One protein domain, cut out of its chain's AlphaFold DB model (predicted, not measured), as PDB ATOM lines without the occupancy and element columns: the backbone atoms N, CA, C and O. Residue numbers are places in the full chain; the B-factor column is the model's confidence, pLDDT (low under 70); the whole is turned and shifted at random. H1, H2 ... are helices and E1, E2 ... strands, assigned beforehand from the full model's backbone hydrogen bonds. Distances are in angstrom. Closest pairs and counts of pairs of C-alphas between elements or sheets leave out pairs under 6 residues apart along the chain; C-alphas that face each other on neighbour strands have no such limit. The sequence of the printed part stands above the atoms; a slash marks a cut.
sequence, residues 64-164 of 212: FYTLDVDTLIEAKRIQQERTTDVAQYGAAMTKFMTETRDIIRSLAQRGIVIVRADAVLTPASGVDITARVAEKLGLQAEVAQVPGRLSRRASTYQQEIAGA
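AT A GLANCE: This is residues 64 to 164 of the 212 residues of an uncharacterized protein of Burkholderia sp. Bp9017 (UniProt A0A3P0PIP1). Look first for a small helical body in which H1 is the core, with H3 and H4 packed on it, the long H2 running close by, and a two-strand ribbon of E1 and E2 near the far end of H2. H5 is an arm that starts at H1, and its residues 151 to 164 stick out. The 101 printed residues include five named helices and two strands, in the order E1 H1 H2 E2 H3 H4 H5; the class is mostly helix, and the sheet E1 = E2 is parallel. The whole is flat, 51 by 38 by 20 A, and only just loose, close to compact, with a radius of gyration of the C-alphas of 15.7 A.

IN THESE COORDINATES: Find C-alpha 64 at (30.385, -48.295, 34.364), where E1, residues 64 to 67, begins. H1 is residues 69 to 80, 16.4 A long, and H2 residues 86 to 109, 34.5 A. Then come E2, residues 112 to 116, H3, residues 130 to 136, and H4, residues 140 to 143. H5, residues 146 to 164, runs 26.7 A to C-alpha 164 at (10.582, -9.939, 26.485).

HOW THE PARTS SIT: Start at H1, the hub. It touches H4, closest C-alphas Ala 75 and Glu 142 at 4.7 A. With residues 69 to 72 alone it touches H3, Leu 72 to Ala 134 at 6.6 A between closest C-alphas, a steep tilt of 45 degrees. With residues 71 to 75 alone it only just touches H5, by 3 pairs of C-alphas within 8 A, closest Ala 75 and Val 146 at 6.4 A, about perpendicular at 89 degrees; of H5, residue 146 alone takes part. H2 is close to H1 but not clearly touching, closest C-alphas Gln 80 and Tyr 89 at 6.8 A. E1, H1 H2 and E2 form a strand-helix-strand unit, two parallel neighbour strands with helices between, its crossover right-handed; N 65 and O 113 are 2.9 A apart, within hydrogen-bond range. Every O i to N i+4 pair is within that range in H1, H2, H3 and H5; H4 is too short for one.

THE WHOLE: The C-alphas of Arg 110 and Gly 163, the two farthest apart, are 51.8 A apart. The printed part has no cut, and the link from E2 to H3 is long, 13 residues. Look for low model confidence, pLDDT under 70, at 20 residues, among them 119 to 126 and 161 to 164.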
ATOM      1  N   PHE A  64      31.152 -49.384  34.941       67.88
ATOM      2  CA  PHE A  64      30.385 -48.295  34.364       67.88
ATOM      3  C   PHE A  64      31.275 -47.062  34.316       67.88
ATOM      4  O   PHE A  64      31.958 -46.767  35.293       67.88
ATOM      5  N   TYR A  65      31.262 -46.362  33.188       76.69
ATOM      6  CA  TYR A  65      31.876 -45.050  33.034       76.69
ATOM      7  C   TYR A  65      30.874 -44.107  32.380       76.69
ATOM      8  O   TYR A  65      30.062 -44.530  31.557       76.69
ATOM      9  N   THR A  66      30.913 -42.833  32.743       79.50
ATOM     10  CA  THR A  66      30.049 -41.806  32.167       79.50
ATOM     11  C   THR A  66      30.801 -40.995  31.132       79.50
ATOM     12  O   THR A  66      31.985 -40.702  31.295       79.50
ATOM     13  N   LEU A  67      30.106 -40.639  30.058       80.75
ATOM     14  CA  LEU A  67      30.623 -39.781  29.005       80.75
ATOM     15  C   LEU A  67      29.614 -38.673  28.716       80.75
ATOM     16  O   LEU A  67      28.472 -38.945  28.335       80.75
ATOM     17  N   ASP A  68      30.052 -37.432  28.874       81.69
ATOM     18  CA  ASP A  68      29.311 -36.251  28.461       81.69
ATOM     19  C   ASP A  68      29.659 -35.924  27.002       81.69
ATOM     20  O   ASP A  68      30.671 -35.296  26.675       81.69
ATOM     21  N   VAL A  69      28.815 -36.426  26.103       77.75
ATOM     22  CA  VAL A  69      28.969 -36.235  24.659       77.75
ATOM     23  C   VAL A  69      28.658 -34.790  24.263       77.75
ATOM     24  O   VAL A  69      29.289 -34.275  23.341       77.75
ATOM     25  N   ASP A  70      27.749 -34.117  24.969       78.19
ATOM     26  CA  ASP A  70      27.364 -32.737  24.670       78.19
ATOM     27  C   ASP A  70      28.525 -31.782  24.946       78.19
ATOM     28  O   ASP A  70      28.857 -30.940  24.108       78.19
ATOM     29  N   THR A  71      29.228 -31.989  26.060       80.44
ATOM     30  CA  THR A  71      30.452 -31.249  26.377       80.44
ATOM     31  C   THR A  71      31.537 -31.465  25.318       80.44
ATOM     32  O   THR A  71      32.205 -30.510  24.916       80.44
ATOM     33  N   LEU A  72      31.704 -32.685  24.797       80.06
ATOM     34  CA  LEU A  72      32.680 -32.955  23.733       80.06
ATOM     35  C   LEU A  72      32.288 -32.319  22.390       80.06
ATOM     36  O   LEU A  72      33.156 -31.811  21.676       80.06
ATOM     37  N   ILE A  73      30.999 -32.319  22.046       78.12
ATOM     38  CA  ILE A  73      30.486 -31.671  20.832       78.12
ATOM     39  C   ILE A  73      30.673 -30.156  20.920       78.12
ATOM     40  O   ILE A  73      31.168 -29.547  19.971       78.12
ATOM     41  N   GLU A  74      30.320 -29.542  22.050       78.00
ATOM     42  CA  GLU A  74      30.488 -28.103  22.251       78.00
ATOM     43  C   GLU A  74      31.975 -27.721  22.255       78.00
ATOM     44  O   GLU A  74      32.359 -26.737  21.627       78.00
ATOM     45  N   ALA A  75      32.844 -28.543  22.849       80.25
ATOM     46  CA  ALA A  75      34.288 -28.355  22.769       80.25
ATOM     47  C   ALA A  75      34.800 -28.418  21.319       80.25
ATOM     48  O   ALA A  75      35.565 -27.552  20.887       80.25
ATOM     49  N   LYS A  76      34.330 -29.388  20.522       79.75
ATOM     50  CA  LYS A  76      34.686 -29.474  19.099       79.75
ATOM     51  C   LYS A  76      34.158 -28.278  18.309       79.75
ATOM     52  O   LYS A  76      34.843 -27.788  17.414       79.75
ATOM     53  N   ARG A  77      32.969 -27.782  18.651       78.81
ATOM     54  CA  ARG A  77      32.401 -26.564  18.072       78.81
ATOM     55  C   ARG A  77      33.269 -25.347  18.385       78.81
ATOM     56  O   ARG A  77      33.617 -24.634  17.454       78.81
ATOM     57  N   ILE A  78      33.691 -25.153  19.636       79.69
ATOM     58  CA  ILE A  78      34.601 -24.062  20.040       79.69
ATOM     59  C   ILE A  78      35.925 -24.140  19.270       79.69
ATOM     60  O   ILE A  78      36.423 -23.122  18.792       79.69
ATOM     61  N   GLN A  79      36.477 -25.344  19.106       78.88
ATOM     62  CA  GLN A  79      37.697 -25.553  18.325       78.88
ATOM     63  C   GLN A  79      37.511 -25.130  16.859       78.88
ATOM     64  O   GLN A  79      38.414 -24.548  16.258       78.88
ATOM     65  N   GLN A  80      36.333 -25.394  16.290       80.19
ATOM     66  CA  GLN A  80      36.024 -25.112  14.892       80.19
ATOM     67  C   GLN A  80      35.381 -23.748  14.618       80.19
ATOM     68  O   GLN A  80      35.325 -23.357  13.461       80.19
ATOM     69  N   GLU A  81      34.988 -22.971  15.633       74.25
ATOM     70  CA  GLU A  81      34.628 -21.547  15.465       74.25
ATOM     71  C   GLU A  81      35.782 -20.735  14.844       74.25
ATOM     72  O   GLU A  81      35.570 -19.653  14.303       74.25
ATOM     73  N   ARG A  82      37.008 -21.270  14.889       68.06
ATOM     74  CA  ARG A  82      38.195 -20.703  14.239       68.06
ATOM     75  C   ARG A  82      38.288 -21.012  12.739       68.06
ATOM     76  O   ARG A  82      39.110 -20.405  12.061       68.06
ATOM     77  N   THR A  83      37.473 -21.935  12.231       67.31
ATOM     78  CA  THR A  83      37.452 -22.360  10.828       67.31
ATOM     79  C   THR A  83      36.205 -21.803  10.149       67.31
ATOM     80  O   THR A  83      35.086 -22.187  10.469       67.31
ATOM     81  N   THR A  84      36.391 -20.908   9.179       64.12
ATOM     82  CA  THR A  84      35.291 -20.218   8.477       64.12
ATOM     83  C   THR A  84      34.620 -21.077   7.390       64.12
ATOM     84  O   THR A  84      33.590 -20.692   6.844       64.12
ATOM     85  N   ASP A  85      35.190 -22.237   7.053       77.81
ATOM     86  CA  ASP A  85      34.720 -23.110   5.972       77.81
ATOM     87  C   ASP A  85      33.740 -24.189   6.481       77.81
ATOM     88  O   ASP A  85      34.095 -25.092   7.242       77.81
ATOM     89  N   VAL A  86      32.490 -24.105   6.013       72.44
ATOM     90  CA  VAL A  86      31.378 -24.995   6.389       72.44
ATOM     91  C   VAL A  86      31.585 -26.434   5.893       72.44
ATOM     92  O   VAL A  86      31.166 -27.385   6.559       72.44
ATOM     93  N   ALA A  87      32.251 -26.633   4.752       74.06
ATOM     94  CA  ALA A  87      32.525 -27.968   4.222       74.06
ATOM     95  C   ALA A  87      33.616 -28.670   5.042       74.06
ATOM     96  O   ALA A  87      33.486 -29.849   5.392       74.06
ATOM     97  N   GLN A  88      34.651 -27.922   5.434       77.38
ATOM     98  CA  GLN A  88      35.684 -28.414   6.350       77.38
ATOM     99  C   GLN A  88      35.107 -28.720   7.732       77.38
ATOM    100  O   GLN A  88      35.469 -29.736   8.330       77.38
ATOM    101  N   TYR A  89      34.143 -27.917   8.191       73.06
ATOM    102  CA  TYR A  89      33.419 -28.171   9.431       73.06
ATOM    103  C   TYR A  89      32.691 -29.517   9.425       73.06
ATOM    104  O   TYR A  89      32.864 -30.324  10.346       73.06
ATOM    105  N   GLY A  90      31.919 -29.794   8.367       72.94
ATOM    106  CA  GLY A  90      31.189 -31.053   8.217       72.94
ATOM    107  C   GLY A  90      32.112 -32.275   8.178       72.94
ATOM    108  O   GLY A  90      31.863 -33.272   8.865       72.94
ATOM    109  N   ALA A  91      33.222 -32.183   7.440       79.19
ATOM    110  CA  ALA A  91      34.219 -33.249   7.364       79.19
ATOM    111  C   ALA A  91      34.914 -33.487   8.717       79.19
ATOM    112  O   ALA A  91      35.031 -34.629   9.169       79.19
ATOM    113  N   ALA A  92      35.320 -32.418   9.406       74.94
ATOM    114  CA  ALA A  92      35.980 -32.505  10.703       74.94
ATOM    115  C   ALA A  92      35.040 -33.011  11.811       74.94
ATOM    116  O   ALA A  92      35.482 -33.753  12.690       74.94
ATOM    117  N   MET A  93      33.745 -32.685  11.748       76.31
ATOM    118  CA  MET A  93      32.741 -33.231  12.665       76.31
ATOM    119  C   MET A  93      32.486 -34.721  12.402       76.31
ATOM    120  O   MET A  93      32.433 -35.517  13.336       76.31
ATOM    121  N   THR A  94      32.404 -35.130  11.133       79.75
ATOM    122  CA  THR A  94      32.249 -36.546  10.753       79.75
ATOM    123  C   THR A  94      33.448 -37.379  11.208       79.75
ATOM    124  O   THR A  94      33.285 -38.468  11.769       79.75
ATOM    125  N   LYS A  95      34.661 -36.843  11.032       83.44
ATOM    126  CA  LYS A  95      35.900 -37.457  11.519       83.44
ATOM    127  C   LYS A  95      35.902 -37.590  13.042       83.44
ATOM    128  O   LYS A  95      36.107 -38.686  13.550       83.44
ATOM    129  N   PHE A  96      35.567 -36.517  13.756       81.19
ATOM    130  CA  PHE A  96      35.442 -36.523  15.215       81.19
ATOM    131  C   PHE A  96      34.437 -37.568  15.722       81.19
ATOM    132  O   PHE A  96      34.726 -38.300  16.668       81.19
ATOM    133  N   MET A  97      33.276 -37.694  15.074       80.31
ATOM    134  CA  MET A  97      32.268 -38.695  15.441       80.31
ATOM    135  C   MET A  97      32.761 -40.126  15.207       80.31
ATOM    136  O   MET A  97      32.450 -41.025  15.990       80.31
ATOM    137  N   THR A  98      33.545 -40.340  14.150       83.38
ATOM    138  CA  THR A  98      34.155 -41.641  13.851       83.38
ATOM    139  C   THR A  98      35.200 -42.005  14.904       83.38
ATOM    140  O   THR A  98      35.118 -43.077  15.498       83.38
ATOM    141  N   GLU A  99      36.105 -41.079  15.227       80.69
ATOM    142  CA  GLU A  99      37.130 -41.267  16.262       80.69
ATOM    143  C   GLU A  99      36.509 -41.503  17.646       80.69
ATOM    144  O   GLU A  99      36.906 -42.415  18.371       80.69
ATOM    145  N   THR A 100      35.466 -40.744  17.994       78.06
ATOM    146  CA  THR A 100      34.727 -40.926  19.251       78.06
ATOM    147  C   THR A 100      34.068 -42.304  19.308       78.06
ATOM    148  O   THR A 100      34.147 -42.993  20.327       78.06
ATOM    149  N   ARG A 101      33.458 -42.756  18.203       82.31
ATOM    150  CA  ARG A 101      32.861 -44.096  18.103       82.31
ATOM    151  C   ARG A 101      33.908 -45.194  18.261       82.31
ATOM    152  O   ARG A 101      33.633 -46.178  18.944       82.31
ATOM    153  N   ASP A 102      35.081 -45.041  17.660       84.50
ATOM    154  CA  ASP A 102      36.151 -46.033  17.767       84.50
ATOM    155  C   ASP A 102      36.713 -46.105  19.190       84.50
ATOM    156  O   ASP A 102      36.930 -47.203  19.709       84.50
ATOM    157  N   ILE A 103      36.832 -44.967  19.883       79.00
ATOM    158  CA  ILE A 103      37.173 -44.934  21.312       79.00
ATOM    159  C   ILE A 103      36.111 -45.679  22.131       79.00
ATOM    160  O   ILE A 103      36.462 -46.570  22.907       79.00
ATOM    161  N   ILE A 104      34.822 -45.385  21.925       79.25
ATOM    162  CA  ILE A 104      33.713 -46.060  22.620       79.25
ATOM    163  C   ILE A 104      33.736 -47.569  22.351       79.25
ATOM    164  O   ILE A 104      33.621 -48.363  23.282       79.25
ATOM    165  N   ARG A 105      33.943 -47.984  21.097       80.62
ATOM    166  CA  ARG A 105      34.038 -49.396  20.713       80.62
ATOM    167  C   ARG A 105      35.229 -50.078  21.382       80.62
ATOM    168  O   ARG A 105      35.074 -51.187  21.885       80.62
ATOM    169  N   SER A 106      36.388 -49.420  21.427       78.56
ATOM    170  CA  SER A 106      37.579 -49.952  22.100       78.56
ATOM    171  C   SER A 106      37.356 -50.145  23.603       78.56
ATOM    172  O   SER A 106      37.851 -51.104  24.188       78.56
ATOM    173  N   LEU A 107      36.569 -49.269  24.235       75.38
ATOM    174  CA  LEU A 107      36.192 -49.389  25.640       75.38
ATOM    175  C   LEU A 107      35.162 -50.513  25.833       75.38
ATOM    176  O   LEU A 107      35.349 -51.359  26.705       75.38
ATOM    177  N   ALA A 108      34.157 -50.613  24.963       75.00
ATOM    178  CA  ALA A 108      33.174 -51.695  24.992       75.00
ATOM    179  C   ALA A 108      33.819 -53.084  24.821       75.00
ATOM    180  O   ALA A 108      33.476 -54.019  25.542       75.00
ATOM    181  N   GLN A 109      34.813 -53.217  23.934       80.69
ATOM    182  CA  GLN A 109      35.599 -54.450  23.762       80.69
ATOM    183  C   GLN A 109      36.370 -54.853  25.025       80.69
ATOM    184  O   GLN A 109      36.648 -56.030  25.231       80.69
ATOM    185  N   ARG A 110      36.691 -53.889  25.893       74.44
ATOM    186  CA  ARG A 110      37.336 -54.120  27.193       74.44
ATOM    187  C   ARG A 110      36.331 -54.435  28.309       74.44
ATOM    188  O   ARG A 110      36.725 -54.470  29.470       74.44
ATOM    189  N   GLY A 111      35.052 -54.638  27.978       69.12
ATOM    190  CA  GLY A 111      33.984 -54.917  28.943       69.12
ATOM    191  C   GLY A 111      33.506 -53.687  29.722       69.12
ATOM    192  O   GLY A 111      32.848 -53.832  30.751       69.12
ATOM    193  N   ILE A 112      33.846 -52.479  29.261       74.56
ATOM    194  CA  ILE A 112      33.438 -51.218  29.885       74.56
ATOM    195  C   ILE A 112      32.096 -50.766  29.303       74.56
ATOM    196  O   ILE A 112      31.951 -50.633  28.089       74.56
ATOM    197  N   VAL A 113      31.133 -50.473  30.178       70.75
ATOM    198  CA  VAL A 113      29.836 -49.915  29.781       70.75
ATOM    199  C   VAL A 113      29.899 -48.399  29.900       70.75
ATOM    200  O   VAL A 113      30.110 -47.870  30.990       70.75
ATOM    201  N   ILE A 114      29.703 -47.702  28.780       76.25
ATOM    202  CA  ILE A 114      29.636 -46.240  28.758       76.25
ATOM    203  C   ILE A 114      28.176 -45.809  28.829       76.25
ATOM    204  O   ILE A 114      27.365 -46.181  27.981       76.25
ATOM    205  N   VAL A 115      27.861 -45.006  29.836       77.25
ATOM    206  CA  VAL A 115      26.552 -44.389  30.045       77.25
ATOM    207  C   VAL A 115      26.668 -42.901  29.736       77.25
ATOM    208  O   VAL A 115      27.716 -42.288  29.946       77.25
ATOM    209  N   ARG A 116      25.607 -42.302  29.204       75.69
ATOM    210  CA  ARG A 116      25.582 -40.859  28.960       75.69
ATOM    211  C   ARG A 116      25.463 -40.116  30.297       75.69
ATOM    212  O   ARG A 116      24.753 -40.583  31.186       75.69
ATOM    213  N   ALA A 117      26.198 -39.020  30.468       73.94
ATOM    214  CA  ALA A 117      26.275 -38.319  31.755       73.94
ATOM    215  C   ALA A 117      24.920 -37.741  32.225       73.94
ATOM    216  O   ALA A 117      24.621 -37.784  33.414       73.94
ATOM    217  N   ASP A 118      24.071 -37.289  31.300       70.12
ATOM    218  CA  ASP A 118      22.685 -36.836  31.527       70.12
ATOM    219  C   ASP A 118      21.738 -37.951  32.004       70.12
ATOM    220  O   ASP A 118      20.745 -37.683  32.676       70.12
ATOM    221  N   ALA A 119      22.046 -39.210  31.686       64.81
ATOM    222  CA  ALA A 119      21.275 -40.368  32.130       64.81
ATOM    223  C   ALA A 119      21.649 -40.823  33.554       64.81
ATOM    224  O   ALA A 119      21.052 -41.771  34.074       64.81
ATOM    225  N   VAL A 120      22.632 -40.179  34.192       67.19
ATOM    226  CA  VAL A 120      23.099 -40.526  35.536       67.19
ATOM    227  C   VAL A 120      22.566 -39.536  36.567       67.19
ATOM    228  O   VAL A 120      22.988 -38.390  36.652       67.19
ATOM    229  N   LEU A 121      21.656 -40.030  37.407       55.16
ATOM    230  CA  LEU A 121      21.008 -39.267  38.482       55.16
ATOM    231  C   LEU A 121      21.972 -38.864  39.608       55.16
ATOM    232  O   LEU A 121      21.721 -37.900  40.327       55.16
ATOM    233  N   THR A 122      23.053 -39.617  39.808       61.88
ATOM    234  CA  THR A 122      24.042 -39.348  40.857       61.88
ATOM    235  C   THR A 122      25.443 -39.502  40.278       61.88
ATOM    236  O   THR A 122      25.882 -40.634  40.055       61.88
ATOM    237  N   PRO A 123      26.149 -38.394  39.998       58.34
ATOM    238  CA  PRO A 123      27.486 -38.461  39.435       58.34
ATOM    239  C   PRO A 123      28.448 -39.064  40.463       58.34
ATOM    240  O   PRO A 123      28.622 -38.538  41.561       58.34
ATOM    241  N   ALA A 124      29.078 -40.183  40.109       59.38
ATOM    242  CA  ALA A 124      30.127 -40.793  40.914       59.38
ATOM    243  C   ALA A 124      31.498 -40.241  40.491       59.38
ATOM    244  O   ALA A 124      31.871 -40.280  39.316       59.38
ATOM    245  N   SER A 125      32.277 -39.735  41.448       58.94
ATOM    246  CA  SER A 125      33.639 -39.253  41.191       58.94
ATOM    247  C   SER A 125      34.540 -40.396  40.713       58.94
ATOM    248  O   SER A 125      34.605 -41.441  41.357       58.94
ATOM    249  N   GLY A 126      35.253 -40.196  39.600       64.12
ATOM    250  CA  GLY A 126      36.158 -41.198  39.015       64.12
ATOM    251  C   GLY A 126      35.520 -42.131  37.976       64.12
ATOM    252  O   GLY A 126      36.234 -42.913  37.353       64.12
ATOM    253  N   VAL A 127      34.206 -42.018  37.760       73.81
ATOM    254  CA  VAL A 127      33.446 -42.738  36.722       73.81
ATOM    255  C   VAL A 127      33.372 -41.925  35.423       73.81
ATOM    256  O   VAL A 127      33.208 -42.490  34.344       73.81
ATOM    257  N   ASP A 128      33.560 -40.609  35.495       77.50
ATOM    258  CA  ASP A 128      33.554 -39.735  34.326       77.50
ATOM    259  C   ASP A 128      34.861 -39.834  33.521       77.50
ATOM    260  O   ASP A 128      35.951 -39.515  34.004       77.50
ATOM    261  N   ILE A 129      34.744 -40.281  32.270       79.88
ATOM    262  CA  ILE A 129      35.856 -40.390  31.318       79.88
ATOM    263  C   ILE A 129      35.898 -39.237  30.318       79.88
ATOM    264  O   ILE A 129      36.794 -39.221  29.472       79.88
ATOM    265  N   THR A 130      34.995 -38.259  30.409       80.94
ATOM    266  CA  THR A 130      34.887 -37.135  29.465       80.94
ATOM    267  C   THR A 130      36.218 -36.418  29.282       80.94
ATOM    268  O   THR A 130      36.665 -36.245  28.151       80.94
ATOM    269  N   ALA A 131      36.926 -36.111  30.371       79.44
ATOM    270  CA  ALA A 131      38.243 -35.477  30.306       79.44
ATOM    271  C   ALA A 131      39.302 -36.344  29.589       79.44
ATOM    272  O   ALA A 131      40.106 -35.827  28.816       79.44
ATOM    273  N   ARG A 132      39.279 -37.672  29.781       81.25
ATOM    274  CA  ARG A 132      40.214 -38.606  29.119       81.25
ATOM    275  C   ARG A 132      39.895 -38.801  27.640       81.25
ATOM    276  O   ARG A 132      40.798 -38.998  26.830       81.25
ATOM    277  N   VAL A 133      38.616 -38.787  27.276       81.56
ATOM    278  CA  VAL A 133      38.196 -38.839  25.870       81.56
ATOM    279  C   VAL A 133      38.540 -37.516  25.183       81.56
ATOM    280  O   VAL A 133      39.100 -37.535  24.091       81.56
ATOM    281  N   ALA A 134      38.326 -36.382  25.853       83.25
ATOM    282  CA  ALA A 134      38.734 -35.064  25.374       83.25
ATOM    283  C   ALA A 134      40.247 -34.967  25.145       83.25
ATOM    284  O   ALA A 134      40.673 -34.426  24.131       83.25
ATOM    285  N   GLU A 135      41.060 -35.533  26.040       83.94
ATOM    286  CA  GLU A 135      42.512 -35.660  25.867       83.94
ATOM    287  C   GLU A 135      42.890 -36.382  24.580       83.94
ATOM    288  O   GLU A 135      43.642 -35.849  23.766       83.94
ATOM    289  N   LYS A 136      42.314 -37.566  24.357       81.81
ATOM    290  CA  LYS A 136      42.573 -38.360  23.150       81.81
ATOM    291  C   LYS A 136      42.153 -37.649  21.866       81.81
ATOM    292  O   LYS A 136      42.731 -37.917  20.819       81.81
ATOM    293  N   LEU A 137      41.162 -36.766  21.954       79.88
ATOM    294  CA  LEU A 137      40.629 -35.998  20.830       79.88
ATOM    295  C   LEU A 137      41.272 -34.605  20.694       79.88
ATOM    296  O   LEU A 137      40.909 -33.860  19.785       79.88
ATOM    297  N   GLY A 138      42.217 -34.244  21.573       83.44
ATOM    298  CA  GLY A 138      42.882 -32.938  21.562       83.44
ATOM    299  C   GLY A 138      41.949 -31.764  21.881       83.44
ATOM    300  O   GLY A 138      42.120 -30.689  21.314       83.44
ATOM    301  N   LEU A 139      40.946 -31.980  22.740       83.44
ATOM    302  CA  LEU A 139      39.889 -31.018  23.102       83.44
ATOM    303  C   LEU A 139      39.967 -30.526  24.558       83.44
ATOM    304  O   LEU A 139      39.005 -29.963  25.077       83.44
ATOM    305  N   GLN A 140      41.071 -30.773  25.270       82.00
ATOM    306  CA  GLN A 140      41.173 -30.465  26.707       82.00
ATOM    307  C   GLN A 140      40.977 -28.976  27.012       82.00
ATOM    308  O   GLN A 140      40.303 -28.621  27.980       82.00
ATOM    309  N   ALA A 141      41.560 -28.110  26.180       76.12
ATOM    310  CA  ALA A 141      41.490 -26.667  26.363       76.12
ATOM    311  C   ALA A 141      40.065 -26.144  26.143       76.12
ATOM    312  O   ALA A 141      39.632 -25.211  26.816       76.12
ATOM    313  N   GLU A 142      39.328 -26.742  25.211       83.12
ATOM    314  CA  GLU A 142      37.972 -26.359  24.849       83.12
ATOM    315  C   GLU A 142      36.942 -26.922  25.828       83.12
ATOM    316  O   GLU A 142      36.041 -26.189  26.226       83.12
ATOM    317  N   VAL A 143      37.108 -28.163  26.302       80.19
ATOM    318  CA  VAL A 143      36.245 -28.757  27.341       80.19
ATOM    319  C   VAL A 143      36.270 -27.927  28.626       80.19
ATOM    320  O   VAL A 143      35.217 -27.681  29.210       80.19
ATOM    321  N   ALA A 144      37.429 -27.395  29.026       78.81
ATOM    322  CA  ALA A 144      37.528 -26.492  30.176       78.81
ATOM    323  C   ALA A 144      36.752 -25.168  29.990       78.81
ATOM    324  O   ALA A 144      36.373 -24.526  30.968       78.81
ATOM    325  N   GLN A 145      36.491 -24.755  28.743       75.94
ATOM    326  CA  GLN A 145      35.760 -23.525  28.414       75.94
ATOM    327  C   GLN A 145      34.241 -23.732  28.307       75.94
ATOM    328  O   GLN A 145      33.488 -22.754  28.380       75.94
ATOM    329  N   VAL A 146      33.774 -24.977  28.158       78.62
ATOM    330  CA  VAL A 146      32.347 -25.308  28.002       78.62
ATOM    331  C   VAL A 146      31.487 -24.798  29.171       78.62
ATOM    332  O   VAL A 146      30.501 -24.112  28.895       78.62
ATOM    333  N   PRO A 147      31.848 -24.992  30.459       75.25
ATOM    334  CA  PRO A 147      31.029 -24.507  31.577       75.25
ATOM    335  C   PRO A 147      30.853 -22.982  31.566       75.25
ATOM    336  O   PRO A 147      29.762 -22.466  31.826       75.25
ATOM    337  N   GLY A 148      31.910 -22.247  31.204       72.38
ATOM    338  CA  GLY A 148      31.875 -20.789  31.085       72.38
ATOM    339  C   GLY A 148      31.001 -20.310  29.921       72.38
ATOM    340  O   GLY A 148      30.240 -19.352  30.069       72.38
ATOM    341  N   ARG A 149      31.052 -20.998  28.772       67.75
ATOM    342  CA  ARG A 149      30.198 -20.718  27.601       67.75
ATOM    343  C   ARG A 149      28.724 -21.004  27.885       67.75
ATOM    344  O   ARG A 149      27.879 -20.179  27.537       67.75
ATOM    345  N   LEU A 150      28.421 -22.126  28.537       68.31
ATOM    346  CA  LEU A 150      27.059 -22.498  28.923       68.31
ATOM    347  C   LEU A 150      26.472 -21.503  29.928       68.31
ATOM    348  O   LEU A 150      25.362 -21.019  29.721       68.31
ATOM    349  N   SER A 151      27.245 -21.115  30.945       72.12
ATOM    350  CA  SER A 151      26.824 -20.109  31.933       72.12
ATOM    351  C   SER A 151      26.533 -18.757  31.276       72.12
ATOM    352  O   SER A 151      25.523 -18.120  31.572       72.12
ATOM    353  N   ARG A 152      27.374 -18.341  30.317       71.25
ATOM    354  CA  ARG A 152      27.167 -17.095  29.571       71.25
ATOM    355  C   ARG A 152      25.909 -17.160  28.696       71.25
ATOM    356  O   ARG A 152      25.103 -16.237  28.757       71.25
ATOM    357  N   ARG A 153      25.683 -18.255  27.957       70.50
ATOM    358  CA  ARG A 153      24.441 -18.445  27.178       70.50
ATOM    359  C   ARG A 153      23.206 -18.422  28.079       70.50
ATOM    360  O   ARG A 153      22.258 -17.717  27.762       70.50
ATOM    361  N   ALA A 154      23.232 -19.128  29.209       71.50
ATOM    362  CA  ALA A 154      22.124 -19.137  30.163       71.50
ATOM    363  C   ALA A 154      21.798 -17.725  30.683       71.50
ATOM    364  O   ALA A 154      20.630 -17.347  30.727       71.50
ATOM    365  N   SER A 155      22.818 -16.918  30.995       70.44
ATOM    366  CA  SER A 155      22.616 -15.524  31.407       70.44
ATOM    367  C   SER A 155      22.050 -14.636  30.291       70.44
ATOM    368  O   SER A 155      21.184 -13.809  30.564       70.44
ATOM    369  N   THR A 156      22.465 -14.836  29.036       72.56
ATOM    370  CA  THR A 156      21.901 -14.117  27.882       72.56
ATOM    371  C   THR A 156      20.431 -14.471  27.678       72.56
ATOM    372  O   THR A 156      19.605 -13.573  27.581       72.56
ATOM    373  N   TYR A 157      20.077 -15.759  27.726       67.62
ATOM    374  CA  TYR A 157      18.680 -16.189  27.625       67.62
ATOM    375  C   TYR A 157      17.816 -15.643  28.766       67.62
ATOM    376  O   TYR A 157      16.690 -15.214  28.530       67.62
ATOM    377  N   GLN A 158      18.324 -15.608  30.001       70.38
ATOM    378  CA  GLN A 158      17.590 -15.001  31.116       70.38
ATOM    379  C   GLN A 158      17.369 -13.496  30.917       70.38
ATOM    380  O   GLN A 158      16.290 -13.002  31.233       70.38
ATOM    381  N   GLN A 159      18.346 -12.775  30.358       70.50
ATOM    382  CA  GLN A 159      18.195 -11.357  30.019       70.50
ATOM    383  C   GLN A 159      17.211 -11.134  28.863       70.50
ATOM    384  O   GLN A 159      16.419 -10.198  28.923       70.50
ATOM    385  N   GLU A 160      17.202 -11.998  27.848       71.31
ATOM    386  CA  GLU A 160      16.239 -11.938  26.741       71.31
ATOM    387  C   GLU A 160      14.810 -12.240  27.207       71.31
ATOM    388  O   GLU A 160      13.882 -11.527  26.834       71.31
ATOM    389  N   ILE A 161      14.622 -13.237  28.077       68.69
ATOM    390  CA  ILE A 161      13.311 -13.555  28.665       68.69
ATOM    391  C   ILE A 161      12.846 -12.419  29.586       68.69
ATOM    392  O   ILE A 161      11.676 -12.035  29.545       68.69
ATOM    393  N   ALA A 162      13.745 -11.837  30.385       66.25
ATOM    394  CA  ALA A 162      13.442 -10.666  31.208       66.25
ATOM    395  C   ALA A 162      13.100  -9.430  30.353       66.25
ATOM    396  O   ALA A 162      12.173  -8.693  30.673       66.25
ATOM    397  N   GLY A 163      13.788  -9.232  29.225       66.44
ATOM    398  CA  GLY A 163      13.496  -8.165  28.266       66.44
ATOM    399  C   GLY A 163      12.164  -8.363  27.539       66.44
ATOM    400  O   GLY A 163      11.394  -7.417  27.398       66.44
ATOM    401  N   ALA A 164      11.844  -9.595  27.139       58.97
ATOM    402  CA  ALA A 164      10.582  -9.939  26.485       58.97
ATOM    403  C   ALA A 164       9.379  -9.863  27.444       58.97
ATOM    404  O   ALA A 164       8.296  -9.440  27.044       58.97
TER     405      ALA A 164